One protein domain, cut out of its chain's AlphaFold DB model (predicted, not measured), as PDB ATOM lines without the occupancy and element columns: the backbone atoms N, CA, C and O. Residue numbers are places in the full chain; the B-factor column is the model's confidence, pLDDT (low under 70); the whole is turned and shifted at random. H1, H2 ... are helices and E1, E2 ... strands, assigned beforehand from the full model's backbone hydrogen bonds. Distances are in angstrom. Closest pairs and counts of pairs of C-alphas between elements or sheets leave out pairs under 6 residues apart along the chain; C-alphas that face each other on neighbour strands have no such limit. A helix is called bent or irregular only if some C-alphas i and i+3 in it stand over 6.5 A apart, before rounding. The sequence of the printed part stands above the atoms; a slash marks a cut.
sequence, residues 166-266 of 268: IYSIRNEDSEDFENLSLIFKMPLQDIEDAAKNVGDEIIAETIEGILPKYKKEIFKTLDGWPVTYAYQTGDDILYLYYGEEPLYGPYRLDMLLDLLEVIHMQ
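AT A GLANCE: This is residues 166 to 266 of the 268 residues of an uncharacterized protein of Bacillus cereus VD048 (UniProt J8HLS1). A twisted sheet of four antiparallel strands has H1 and H2 on one face and H3 over its edge strand E3 on the other, while the longest helix, H4, packs on H3 off the sheet. The 101 printed residues hold four named helices and four named strands, in the order E1 H1 H2 E2 H3 E3 E4 H4; the sheet's order is E1, E2, E4, E3. The class is mixed; the whole is compact, with a radius of gyration of the C-alphas of 13.3 A and spans of 39, 31 and 19 A.

HOW THE PARTS SIT: E1, residues 166 to 170, is the antiparallel neighbour of E2, residues 202 to 208, with N 167 and O 206 within hydrogen-bond range at 2.9 A. H1, residues 174 to 184, runs across the strands at a height over the sheet of 8.7 A. H2, residues 188 to 198, on the same face, touches H1 at a steep tilt of 61 degrees; their closest C-alphas, Ser 181 and Leu 188, are 5.3 A apart. On the opposite face H3, residues 212 to 222, lies over E3, residues 228 to 232. E2, H3 and E3 form a split strand-helix-strand unit, two strands running the same way with E4, residues 237 to 241, between them; its crossover is right-handed. E3 and E4 are a hairpin, with N 239 and O 230 at 2.8 A; between E2 and E4, N 205 and O 240 are at 2.8 A. H4, residues 249 to 264, touches H3 at a steep tilt of 39 degrees, opposite ways, closest at C-alphas 218 and 259, 6.1 A. Every O i to N i+4 pair is within range in H2 and H4, 5 of 7 in H1 and in H3.

IN THESE COORDINATES: E1 begins at C-alpha 166 (488.794, 511.781, 339.102). E2 is 17.0 A long; H4, 22.3 A, ends at C-alpha 264 (474.771, 507.558, 330.002). H3 is irregular, with C-alphas 213 and 216 7.6 A apart, and H1 only just, with 175 and 178 6.6 A apart.

THE WHOLE: The farthest C-alphas, Gln 189 and Met 265, are 39.6 A apart. The printed part has no cut and no long link; residues 246 to 247 and 265 to 266 are under 70 in pLDDT.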
ATOM      1  N   ILE A 166     488.434 512.884 338.205       94.50
ATOM      2  CA  ILE A 166     488.794 511.781 339.102       94.50
ATOM      3  C   ILE A 166     490.118 512.059 339.804       94.50
ATOM      4  O   ILE A 166     491.119 512.376 339.163       94.50
ATOM      5  N   TYR A 167     490.134 511.897 341.126       94.12
ATOM      6  CA  TYR A 167     491.324 512.089 341.948       94.12
ATOM      7  C   TYR A 167     491.598 510.840 342.771       94.12
ATOM      8  O   TYR A 167     490.720 510.333 343.467       94.12
ATOM      9  N   SER A 168     492.830 510.343 342.693       92.06
ATOM     10  CA  SER A 168     493.286 509.200 343.480       92.06
ATOM     11  C   SER A 168     493.971 509.674 344.753       92.06
ATOM     12  O   SER A 168     494.860 510.514 344.688       92.06
ATOM     13  N   ILE A 169     493.593 509.081 345.880       91.31
ATOM     14  CA  ILE A 169     494.195 509.300 347.194       91.31
ATOM     15  C   ILE A 169     495.111 508.111 347.489       91.31
ATOM     16  O   ILE A 169     494.691 506.949 347.397       91.31
ATOM     17  N   ARG A 170     496.367 508.396 347.832       90.31
ATOM     18  CA  ARG A 170     497.431 507.422 348.116       90.31
ATOM     19  C   ARG A 170     497.995 507.632 349.517       90.31
ATOM     20  O   ARG A 170     497.621 508.554 350.233       90.31
ATOM     21  N   ASN A 171     498.943 506.785 349.913       86.06
ATOM     22  CA  ASN A 171     499.603 506.896 351.215       86.06
ATOM     23  C   ASN A 171     500.341 508.235 351.436       86.06
ATOM     24  O   ASN A 171     500.464 508.699 352.568       86.06
ATOM     25  N   GLU A 172     500.823 508.873 350.367       85.69
ATOM     26  CA  GLU A 172     501.467 510.191 350.442       85.69
ATOM     27  C   GLU A 172     500.484 511.342 350.737       85.69
ATOM     28  O   GLU A 172     500.894 512.372 351.276       85.69
ATOM     29  N   ASP A 173     499.184 511.125 350.519       84.19
ATOM     30  CA  ASP A 173     498.113 512.118 350.648       84.19
ATOM     31  C   ASP A 173     497.452 512.078 352.037       84.19
ATOM     32  O   ASP A 173     496.231 512.102 352.192       84.19
ATOM     33  N   SER A 174     498.267 512.005 353.093       80.06
ATOM     34  CA  SER A 174     497.773 511.843 354.475       80.06
ATOM     35  C   SER A 174     496.808 512.942 354.949       80.06
ATOM     36  O   SER A 174     496.024 512.714 355.872       80.06
ATOM     37  N   GLU A 175     496.832 514.117 354.312       87.06
ATOM     38  CA  GLU A 175     495.915 515.226 354.602       87.06
ATOM     39  C   GLU A 175     494.452 514.870 354.262       87.06
ATOM     40  O   GLU A 175     493.535 515.334 354.941       87.06
ATOM     41  N   ASP A 176     494.221 513.977 353.294       90.38
ATOM     42  CA  ASP A 176     492.878 513.559 352.878       90.38
ATOM     43  C   ASP A 176     492.267 512.480 353.790       90.38
ATOM     44  O   ASP A 176     491.055 512.232 353.756       90.38
ATOM     45  N   PHE A 177     493.060 511.849 354.661       93.44
ATOM     46  CA  PHE A 177     492.592 510.727 355.486       93.44
ATOM     47  C   PHE A 177     491.595 511.164 356.556       93.44
ATOM     48  O   PHE A 177     490.665 510.421 356.881       93.44
ATOM     49  N   GLU A 178     491.741 512.382 357.084       92.75
ATOM     50  CA  GLU A 178     490.757 512.961 358.002       92.75
ATOM     51  C   GLU A 178     489.394 513.115 357.320       92.75
ATOM     52  O   GLU A 178     488.357 512.807 357.916       92.75
ATOM     53  N   ASN A 179     489.387 513.530 356.050       92.12
ATOM     54  CA  ASN A 179     488.162 513.660 355.276       92.12
ATOM     55  C   ASN A 179     487.527 512.287 355.013       92.12
ATOM     56  O   ASN A 179     486.341 512.092 355.284       92.12
ATOM     57  N   LEU A 180     488.322 511.298 354.584       93.12
ATOM     58  CA  LEU A 180     487.854 509.920 354.395       93.12
ATOM     59  C   LEU A 180     487.258 509.335 355.689       93.12
ATOM     60  O   LEU A 180     486.166 508.766 355.668       93.12
ATOM     61  N   SER A 181     487.921 509.547 356.828       94.06
ATOM     62  CA  SER A 181     487.455 509.142 358.162       94.06
ATOM     63  C   SER A 181     486.070 509.707 358.485       94.06
ATOM     64  O   SER A 181     485.162 508.972 358.892       94.06
ATOM     65  N   LEU A 182     485.856 511.001 358.229       93.81
ATOM     66  CA  LEU A 182     484.568 511.661 358.444       93.81
ATOM     67  C   LEU A 182     483.477 511.151 357.491       93.81
ATOM     68  O   LEU A 182     482.344 510.921 357.924       93.81
ATOM     69  N   ILE A 183     483.812 510.965 356.213       94.06
ATOM     70  CA  ILE A 183     482.882 510.536 355.160       94.06
ATOM     71  C   ILE A 183     482.395 509.111 355.406       94.06
ATOM     72  O   ILE A 183     481.185 508.860 355.438       94.06
ATOM     73  N   PHE A 184     483.331 508.191 355.624       93.38
ATOM     74  CA  PHE A 184     483.046 506.771 355.805       93.38
ATOM     75  C   PHE A 184     482.717 506.406 357.254       93.38
ATOM     76  O   PHE A 184     482.272 505.290 357.522       93.38
ATOM     77  N   LYS A 185     482.853 507.357 358.189       94.00
ATOM     78  CA  LYS A 185     482.652 507.158 359.635       94.00
ATOM     79  C   LYS A 185     483.522 506.021 360.174       94.00
ATOM     80  O   LYS A 185     483.070 505.215 360.990       94.00
ATOM     81  N   MET A 186     484.762 505.978 359.701       92.38
ATOM     82  CA  MET A 186     485.778 505.002 360.084       92.38
ATOM     83  C   MET A 186     486.825 505.669 360.980       92.38
ATOM     84  O   MET A 186     487.058 506.867 360.843       92.38
ATOM     85  N   PRO A 187     487.464 504.948 361.914       95.50
ATOM     86  CA  PRO A 187     488.595 505.486 362.659       95.50
ATOM     87  C   PRO A 187     489.728 505.919 361.721       95.50
ATOM     88  O   PRO A 187     490.110 505.173 360.825       95.50
ATOM     89  N   LEU A 188     490.312 507.096 361.972       95.06
ATOM     90  CA  LEU A 188     491.461 507.594 361.200       95.06
ATOM     91  C   LEU A 188     492.623 506.587 361.194       95.06
ATOM     92  O   LEU A 188     493.237 506.366 360.156       95.06
ATOM     93  N   GLN A 189     492.867 505.933 362.336       93.94
ATOM     94  CA  GLN A 189     493.920 504.926 362.472       93.94
ATOM     95  C   GLN A 189     493.747 503.762 361.489       93.94
ATOM     96  O   GLN A 189     494.735 503.304 360.929       93.94
ATOM     97  N   ASP A 190     492.510 503.320 361.247       93.12
ATOM     98  CA  ASP A 190     492.238 502.193 360.350       93.12
ATOM     99  C   ASP A 190     492.574 502.566 358.893       93.12
ATOM    100  O   ASP A 190     493.103 501.749 358.145       93.12
ATOM    101  N   ILE A 191     492.331 503.823 358.498       91.69
ATOM    102  CA  ILE A 191     492.680 504.340 357.165       91.69
ATOM    103  C   ILE A 191     494.198 504.489 357.021       91.69
ATOM    104  O   ILE A 191     494.758 504.078 356.007       91.69
ATOM    105  N   GLU A 192     494.872 505.037 358.035       92.81
ATOM    106  CA  GLU A 192     496.334 505.156 358.042       92.81
ATOM    107  C   GLU A 192     497.033 503.796 357.977       92.81
ATOM    108  O   GLU A 192     498.075 503.658 357.334       92.81
ATOM    109  N   ASP A 193     496.502 502.800 358.685       91.75
ATOM    110  CA  ASP A 193     497.066 501.456 358.702       91.75
ATOM    111  C   ASP A 193     496.861 500.775 357.344       91.75
ATOM    112  O   ASP A 193     497.818 500.216 356.803       91.75
ATOM    113  N   ALA A 194     495.684 500.938 356.728       87.69
ATOM    114  CA  ALA A 194     495.443 500.474 355.365       87.69
ATOM    115  C   ALA A 194     496.399 501.119 354.350       87.69
ATOM    116  O   ALA A 194     497.016 500.417 353.551       87.69
ATOM    117  N   ALA A 195     496.600 502.438 354.432       88.81
ATOM    118  CA  ALA A 195     497.508 503.171 353.553       88.81
ATOM    119  C   ALA A 195     498.964 502.701 353.666       88.81
ATOM    120  O   ALA A 195     499.646 502.504 352.658       88.81
ATOM    121  N   LYS A 196     499.438 502.437 354.889       88.50
ATOM    122  CA  LYS A 196     500.775 501.866 355.108       88.50
ATOM    123  C   LYS A 196     500.902 500.457 354.532       88.50
ATOM    124  O   LYS A 196     501.982 500.109 354.059       88.50
ATOM    125  N   ASN A 197     499.834 499.661 354.597       86.69
ATOM    126  CA  ASN A 197     499.828 498.281 354.117       86.69
ATOM    127  C   ASN A 197     499.887 498.197 352.584       86.69
ATOM    128  O   ASN A 197     500.583 497.321 352.068       86.69
ATOM    129  N   VAL A 198     499.233 499.116 351.865       80.44
ATOM    130  CA  VAL A 198     499.216 499.123 350.387       80.44
ATOM    131  C   VAL A 198     500.381 499.891 349.743       80.44
ATOM    132  O   VAL A 198     500.640 499.748 348.551       80.44
ATOM    133  N   GLY A 199     501.126 500.698 350.505       82.31
ATOM    134  CA  GLY A 199     502.286 501.431 349.989       82.31
ATOM    135  C   GLY A 199     501.897 502.584 349.058       82.31
ATOM    136  O   GLY A 199     501.125 503.451 349.446       82.31
ATOM    137  N   ASP A 200     502.447 502.624 347.841       79.31
ATOM    138  CA  ASP A 200     502.216 503.722 346.878       79.31
ATOM    139  C   ASP A 200     500.916 503.547 346.058       79.31
ATOM    140  O   ASP A 200     500.663 504.288 345.099       79.31
ATOM    141  N   GLU A 201     500.107 502.538 346.382       82.81
ATOM    142  CA  GLU A 201     498.863 502.219 345.683       82.81
ATOM    143  C   GLU A 201     497.692 503.122 346.105       82.81
ATOM    144  O   GLU A 201     497.767 503.907 347.052       82.81
ATOM    145  N   ILE A 202     496.614 503.062 345.323       87.44
ATOM    146  CA  ILE A 202     495.432 503.909 345.497       87.44
ATOM    147  C   ILE A 202     494.560 503.312 346.602       87.44
ATOM    148  O   ILE A 202     494.042 502.211 346.446       87.44
ATOM    149  N   ILE A 203     494.348 504.051 347.692       90.00
ATOM    150  CA  ILE A 203     493.482 503.607 348.800       90.00
ATOM    151  C   ILE A 203     492.029 504.046 348.625       90.00
ATOM    152  O   ILE A 203     491.112 503.419 349.160       90.00
ATOM    153  N   ALA A 204     491.820 505.148 347.907       92.56
ATOM    154  CA  ALA A 204     490.519 505.754 347.688       92.56
ATOM    155  C   ALA A 204     490.540 506.658 346.456       92.56
ATOM    156  O   ALA A 204     491.599 507.107 346.020       92.56
ATOM    157  N   GLU A 205     489.362 506.948 345.919       94.69
ATOM    158  CA  GLU A 205     489.159 507.849 344.792       94.69
ATOM    159  C   GLU A 205     487.958 508.754 345.016       94.69
ATOM    160  O   GLU A 205     486.970 508.369 345.646       94.69
ATOM    161  N   THR A 206     488.037 509.957 344.464       94.75
ATOM    162  CA  THR A 206     486.902 510.866 344.342       94.75
ATOM    163  C   THR A 206     486.570 511.049 342.871       94.75
ATOM    164  O   THR A 206     487.466 511.140 342.038       94.75
ATOM    165  N   ILE A 207     485.278 511.060 342.546       95.19
ATOM    166  CA  ILE A 207     484.773 511.382 341.212       95.19
ATOM    167  C   ILE A 207     483.808 512.555 341.349       95.19
ATOM    168  O   ILE A 207     482.763 512.432 341.996       95.19
ATOM    169  N   GLU A 208     484.160 513.681 340.745       93.81
ATOM    170  CA  GLU A 208     483.386 514.920 340.774       93.81
ATOM    171  C   GLU A 208     482.567 515.102 339.487       93.81
ATOM    172  O   GLU A 208     482.882 514.552 338.430       93.81
ATOM    173  N   GLY A 209     481.481 515.875 339.579       88.44
ATOM    174  CA  GLY A 209     480.602 516.188 338.444       88.44
ATOM    175  C   GLY A 209     479.472 515.177 338.214       88.44
ATOM    176  O   GLY A 209     478.674 515.325 337.282       88.44
ATOM    177  N   ILE A 210     479.343 514.164 339.075       87.12
ATOM    178  CA  ILE A 210     478.246 513.197 339.005       87.12
ATOM    179  C   ILE A 210     476.978 513.846 339.556       87.12
ATOM    180  O   ILE A 210     476.881 514.107 340.748       87.12
ATOM    181  N   LEU A 211     475.958 514.029 338.717       86.94
ATOM    182  CA  LEU A 211     474.704 514.665 339.137       86.94
ATOM    183  C   LEU A 211     473.912 513.824 340.168       86.94
ATOM    184  O   LEU A 211     473.738 512.614 339.969       86.94
ATOM    185  N   PRO A 212     473.260 514.450 341.174       85.56
ATOM    186  CA  PRO A 212     472.524 513.753 342.238       85.56
ATOM    187  C   PRO A 212     471.413 512.819 341.767       85.56
ATOM    188  O   PRO A 212     471.040 511.877 342.470       85.56
ATOM    189  N   LYS A 213     470.857 513.083 340.579       87.88
ATOM    190  CA  LYS A 213     469.778 512.282 339.990       87.88
ATOM    191  C   LYS A 213     470.192 510.837 339.690       87.88
ATOM    192  O   LYS A 213     469.308 509.996 339.635       87.88
ATOM    193  N   TYR A 214     471.490 510.555 339.542       86.56
ATOM    194  CA  TYR A 214     472.019 509.213 339.259       86.56
ATOM    195  C   TYR A 214     472.405 508.426 340.521       86.56
ATOM    196  O   TYR A 214     472.773 507.256 340.442       86.56
ATOM    197  N   LYS A 215     472.328 509.051 341.703       87.75
ATOM    198  CA  LYS A 215     472.844 508.500 342.965       87.75
ATOM    199  C   LYS A 215     472.318 507.100 343.284       87.75
ATOM    200  O   LYS A 215     473.067 506.249 343.752       87.75
ATOM    201  N   LYS A 216     471.016 506.871 343.103       88.19
ATOM    202  CA  LYS A 216     470.372 505.621 343.528       88.19
ATOM    203  C   LYS A 216     470.823 504.445 342.664       88.19
ATOM    204  O   LYS A 216     471.048 503.352 343.176       88.19
ATOM    205  N   GLU A 217     470.930 504.674 341.368       88.19
ATOM    206  CA  GLU A 217     471.346 503.699 340.375       88.19
ATOM    207  C   GLU A 217     472.842 503.410 340.510       88.19
ATOM    208  O   GLU A 217     473.220 502.245 340.540       88.19
ATOM    209  N   ILE A 218     473.661 504.446 340.727       89.50
ATOM    210  CA  ILE A 218     475.094 504.304 341.028       89.50
ATOM    211  C   ILE A 218     475.313 503.415 342.253       89.50
ATOM    212  O   ILE A 218     476.115 502.491 342.194       89.50
ATOM    213  N   PHE A 219     474.571 503.632 343.344       91.00
ATOM    214  CA  PHE A 219     474.707 502.807 344.551       91.00
ATOM    215  C   PHE A 219     474.359 501.343 344.280       91.00
ATOM    216  O   PHE A 219     475.097 500.447 344.670       91.00
ATOM    217  N   LYS A 220     473.275 501.100 343.535       88.69
ATOM    218  CA  LYS A 220     472.881 499.742 343.147       88.69
ATOM    219  C   LYS A 220     473.955 499.050 342.299       88.69
ATOM    220  O   LYS A 220     474.124 497.842 342.414       88.69
ATOM    221  N   THR A 221     474.634 499.795 341.432       86.31
ATOM    222  CA  THR A 221     475.748 499.279 340.633       86.31
ATOM    223  C   THR A 221     476.960 498.970 341.510       86.31
ATOM    224  O   THR A 221     477.513 497.877 341.422       86.31
ATOM    225  N   LEU A 222     477.331 499.882 342.413       86.56
ATOM    226  CA  LEU A 222     478.476 499.715 343.311       86.56
ATOM    227  C   LEU A 222     478.290 498.608 344.357       86.56
ATOM    228  O   LEU A 222     479.281 498.043 344.799       86.56
ATOM    229  N   ASP A 223     477.055 498.225 344.698       82.50
ATOM    230  CA  ASP A 223     476.773 497.050 345.545       82.50
ATOM    231  C   ASP A 223     477.346 495.732 344.976       82.50
ATOM    232  O   ASP A 223     477.492 494.754 345.712       82.50
ATOM    233  N   GLY A 224     477.649 495.681 343.672       78.50
ATOM    234  CA  GLY A 224     478.304 494.544 343.021       78.50
ATOM    235  C   GLY A 224     479.830 494.512 343.169       78.50
ATOM    236  O   GLY A 224     480.448 493.516 342.795       78.50
ATOM    237  N   TRP A 225     480.431 495.571 343.713       81.81
ATOM    238  CA  TRP A 225     481.876 495.773 343.773       81.81
ATOM    239  C   TRP A 225     482.378 495.756 345.225       81.81
ATOM    240  O   TRP A 225     481.677 496.219 346.126       81.81
ATOM    241  N   PRO A 226     483.594 495.242 345.495       81.94
ATOM    242  CA  PRO A 226     484.172 495.210 346.838       81.94
ATOM    243  C   PRO A 226     484.753 496.584 347.217       81.94
ATOM    244  O   PRO A 226     485.926 496.712 347.543       81.94
ATOM    245  N   VAL A 227     483.930 497.630 347.140       85.44
ATOM    246  CA  VAL A 227     484.309 499.020 347.408       85.44
ATOM    247  C   VAL A 227     483.330 499.630 348.402       85.44
ATOM    248  O   VAL A 227     482.120 499.429 348.317       85.44
ATOM    249  N   THR A 228     483.845 500.397 349.360       91.12
ATOM    250  CA  THR A 228     482.984 501.208 350.227       91.12
ATOM    251  C   THR A 228     482.763 502.549 349.553       91.12
ATOM    252  O   THR A 228     483.718 503.182 349.123       91.12
ATOM    253  N   TYR A 229     481.522 503.012 349.450       94.12
ATOM    254  CA  TYR A 229     481.220 504.225 348.694       94.12
ATOM    255  C   TYR A 229     480.314 505.191 349.465       94.12
ATOM    256  O   TYR A 229     479.497 504.800 350.301       94.12
ATOM    257  N   ALA A 230     480.465 506.483 349.188       93.75
ATOM    258  CA  ALA A 230     479.660 507.549 349.772       93.75
ATOM    259  C   ALA A 230     479.452 508.669 348.753       93.75
ATOM    260  O   ALA A 230     480.314 508.932 347.928       93.75
ATOM    261  N   TYR A 231     478.309 509.352 348.805       92.56
ATOM    262  CA  TYR A 231     478.006 510.440 347.870       92.56
ATOM    263  C   TYR A 231     477.607 511.712 348.614       92.56
ATOM    264  O   TYR A 231     476.628 511.706 349.379       92.56
ATOM    265  N   GLN A 232     478.329 512.799 348.349       89.94
ATOM    266  CA  GLN A 232     478.088 514.120 348.914       89.94
ATOM    267  C   GLN A 232     477.323 515.006 347.926       89.94
ATOM    268  O   GLN A 232     477.882 515.643 347.048       89.94
ATOM    269  N   THR A 233     476.010 515.098 348.136       81.38
ATOM    270  CA  THR A 233     475.078 515.889 347.307       81.38
ATOM    271  C   THR A 233     475.320 517.404 347.317       81.38
ATOM    272  O   THR A 233     474.663 518.112 346.568       81.38
ATOM    273  N   GLY A 234     476.131 517.920 348.246       77.81
ATOM    274  CA  GLY A 234     476.433 519.355 348.317       77.81
ATOM    275  C   GLY A 234     477.425 519.789 347.242       77.81
ATOM    276  O   GLY A 234     477.287 520.887 346.711       77.81
ATOM    277  N   ASP A 235     478.350 518.889 346.914       77.88
ATOM    278  CA  ASP A 235     479.502 519.139 346.050       77.88
ATOM    279  C   ASP A 235     479.489 518.230 344.803       77.88
ATOM    280  O   ASP A 235     480.387 518.292 343.976       77.88
ATOM    281  N   ASP A 236     478.453 517.395 344.647       89.06
ATOM    282  CA  ASP A 236     478.283 516.432 343.549       89.06
ATOM    283  C   ASP A 236     479.466 515.448 343.399       89.06
ATOM    284  O   ASP A 236     479.865 515.077 342.291       89.06
ATOM    285  N   ILE A 237     479.991 514.991 344.546       93.00
ATOM    286  CA  ILE A 237     481.172 514.117 344.642       93.00
ATOM    287  C   ILE A 237     480.785 512.702 345.083       93.00
ATOM    288  O   ILE A 237     480.109 512.501 346.103       93.00
ATOM    289  N   LEU A 238     481.264 511.706 344.337       95.38
ATOM    290  CA  LEU A 238     481.272 510.293 344.711       95.38
ATOM    291  C   LEU A 238     482.642 509.921 345.288       95.38
ATOM    292  O   LEU A 238     483.658 510.083 344.628       95.38
ATOM    293  N   TYR A 239     482.653 509.376 346.497       95.44
ATOM    294  CA  TYR A 239     483.833 508.831 347.159       95.44
ATOM    295  C   TYR A 239     483.811 507.309 347.061       95.44
ATOM    296  O   TYR A 239     482.794 506.686 347.381       95.44
ATOM    297  N   LEU A 240     484.939 506.727 346.673       94.69
ATOM    298  CA  LEU A 240     485.193 505.295 346.566       94.69
ATOM    299  C   LEU A 240     486.381 504.955 347.469       94.69
ATOM    300  O   LEU A 240     487.435 505.561 347.349       94.69
ATOM    301  N   TYR A 241     486.226 504.013 348.390       92.81
ATOM    302  CA  TYR A 241     487.266 503.579 349.320       92.81
ATOM    303  C   TYR A 241     487.537 502.088 349.127       92.81
ATOM    304  O   TYR A 241     486.644 501.258 349.333       92.81
ATOM    305  N   TYR A 242     488.767 501.770 348.722       87.81
ATOM    306  CA  TYR A 242     489.226 500.414 348.417       87.81
ATOM    307  C   TYR A 242     489.849 499.722 349.637       87.81
ATOM    308  O   TYR A 242     489.715 498.512 349.800       87.81
ATOM    309  N   GLY A 243     490.463 500.487 350.543       82.00
ATOM    310  CA  GLY A 243     491.045 499.958 351.777       82.00
ATOM    311  C   GLY A 243     492.363 499.211 351.559       82.00
ATOM    312  O   GLY A 243     493.234 499.697 350.846       82.00
ATOM    313  N   GLU A 244     492.528 498.066 352.230       75.94
ATOM    314  CA  GLU A 244     493.776 497.276 352.224       75.94
ATOM    315  C   GLU A 244     493.971 496.424 350.962       75.94
ATOM    316  O   GLU A 244     495.072 495.938 350.714       75.94
ATOM    317  N   GLU A 245     492.909 496.220 350.181       74.31
ATOM    318  CA  GLU A 245     492.918 495.415 348.958       74.31
ATOM    319  C   GLU A 245     492.465 496.289 347.777       74.31
ATOM    320  O   GLU A 245     491.280 496.301 347.432       74.31
ATOM    321  N   PRO A 246     493.380 497.066 347.168       68.94
ATOM    322  CA  PRO A 246     493.040 497.912 346.036       68.94
ATOM    323  C   PRO A 246     492.519 497.085 344.858       68.94
ATOM    324  O   PRO A 246     492.945 495.954 344.604       68.94
ATOM    325  N   LEU A 247     491.562 497.659 344.124       68.75
ATOM    326  CA  LEU A 247     491.032 497.022 342.925       68.75
ATOM    327  C   LEU A 247     492.104 496.994 341.842       68.75
ATOM    328  O   LEU A 247     492.492 498.028 341.297       68.75
ATOM    329  N   TYR A 248     492.495 495.782 341.472       76.44
ATOM    330  CA  TYR A 248     493.423 495.555 340.382       76.44
ATOM    331  C   TYR A 248     492.924 496.216 339.079       76.44
ATOM    332  O   TYR A 248     491.743 496.121 338.735       76.44
ATOM    333  N   GLY A 249     493.825 496.887 338.352       77.50
ATOM    334  CA  GLY A 249     493.509 497.866 337.295       77.50
ATOM    335  C   GLY A 249     492.339 497.529 336.345       77.50
ATOM    336  O   GLY A 249     491.419 498.335 336.226       77.50
ATOM    337  N   PRO A 250     492.310 496.364 335.671       73.31
ATOM    338  CA  PRO A 250     491.173 495.908 334.866       73.31
ATOM    339  C   PRO A 250     489.826 495.855 335.598       73.31
ATOM    340  O   PRO A 250     488.820 496.262 335.026       73.31
ATOM    341  N   TYR A 251     489.785 495.394 336.853       78.94
ATOM    342  CA  TYR A 251     488.545 495.380 337.641       78.94
ATOM    343  C   TYR A 251     488.104 496.792 338.009       78.94
ATOM    344  O   TYR A 251     486.914 497.095 337.968       78.94
ATOM    345  N   ARG A 252     489.064 497.677 338.304       86.19
ATOM    346  CA  ARG A 252     488.782 499.102 338.473       86.19
ATOM    347  C   ARG A 252     488.174 499.692 337.196       86.19
ATOM    348  O   ARG A 252     487.161 500.376 337.280       86.19
ATOM    349  N   LEU A 253     488.732 499.398 336.020       85.69
ATOM    350  CA  LEU A 253     488.178 499.857 334.741       85.69
ATOM    351  C   LEU A 253     486.753 499.329 334.504       85.69
ATOM    352  O   LEU A 253     485.887 500.105 334.109       85.69
ATOM    353  N   ASP A 254     486.492 498.043 334.760       84.25
ATOM    354  CA  ASP A 254     485.144 497.472 334.619       84.25
ATOM    355  C   ASP A 254     484.126 498.192 335.520       84.25
ATOM    356  O   ASP A 254     483.039 498.538 335.051       84.25
ATOM    357  N   MET A 255     484.494 498.478 336.772       88.56
ATOM    358  CA  MET A 255     483.658 499.233 337.709       88.56
ATOM    359  C   MET A 255     483.378 500.655 337.211       88.56
ATOM    360  O   MET A 255     482.237 501.115 337.251       88.56
ATOM    361  N   LEU A 256     484.401 501.368 336.731       92.75
ATOM    362  CA  LEU A 256     484.237 502.731 336.215       92.75
ATOM    363  C   LEU A 256     483.333 502.762 334.975       92.75
ATOM    364  O   LEU A 256     482.485 503.644 334.850       92.75
ATOM    365  N   LEU A 257     483.452 501.773 334.087       88.94
ATOM    366  CA  LEU A 257     482.557 501.646 332.938       88.94
ATOM    367  C   LEU A 257     481.114 501.334 333.367       88.94
ATOM    368  O   LEU A 257     480.195 501.917 332.791       88.94
ATOM    369  N   ASP A 258     480.898 500.515 334.408       87.69
ATOM    370  CA  ASP A 258     479.547 500.262 334.943       87.69
ATOM    371  C   ASP A 258     478.903 501.569 335.435       87.69
ATOM    372  O   ASP A 258     477.714 501.823 335.212       87.69
ATOM    373  N   LEU A 259     479.688 502.421 336.104       91.00
ATOM    374  CA  LEU A 259     479.237 503.732 336.571       91.00
ATOM    375  C   LEU A 259     478.851 504.647 335.406       91.00
ATOM    376  O   LEU A 259     477.783 505.265 335.427       91.00
ATOM    377  N   LEU A 260     479.700 504.726 334.381       90.94
ATOM    378  CA  LEU A 260     479.454 505.570 333.213       90.94
ATOM    379  C   LEU A 260     478.227 505.113 332.415       90.94
ATOM    380  O   LEU A 260     477.459 505.953 331.949       90.94
ATOM    381  N   GLU A 261     477.988 503.806 332.304       88.00
ATOM    382  CA  GLU A 261     476.791 503.255 331.657       88.00
ATOM    383  C   GLU A 261     475.503 503.670 332.369       88.00
ATOM    384  O   GLU A 261     474.528 504.036 331.708       88.00
ATOM    385  N   VAL A 262     475.504 503.712 333.705       86.94
ATOM    386  CA  VAL A 262     474.370 504.236 334.484       86.94
ATOM    387  C   VAL A 262     474.119 505.714 334.189       86.94
ATOM    388  O   VAL A 262     472.966 506.129 334.041       86.94
ATOM    389  N   ILE A 263     475.183 506.512 334.096       83.38
ATOM    390  CA  ILE A 263     475.092 507.952 333.827       83.38
ATOM    391  C   ILE A 263     474.594 508.205 332.392       83.38
ATOM    392  O   ILE A 263     473.763 509.094 332.173       83.38
ATOM    393  N   HIS A 264     475.063 507.407 331.427       74.31
ATOM    394  CA  HIS A 264     474.771 507.558 330.002       74.31
ATOM    395  C   HIS A 264     473.374 507.051 329.606       74.31
ATOM    396  O   HIS A 264     472.623 507.789 328.973       74.31
ATOM    397  N   MET A 265     472.963 505.851 330.046       60.09
ATOM    398  CA  MET A 265     471.673 505.230 329.671       60.09
ATOM    399  C   MET A 265     470.422 505.953 330.204       60.09
ATOM    400  O   MET A 265     469.295 505.541 329.943       60.09
ATOM    401  N   GLN A 266     470.599 507.009 330.992       53.62
ATOM    402  CA  GLN A 266     469.527 507.806 331.595       53.62
ATOM    403  C   GLN A 266     469.486 509.242 331.019       53.62
ATOM    404  O   GLN A 266     468.775 510.105 331.543       53.62
TER     405      GLN A 266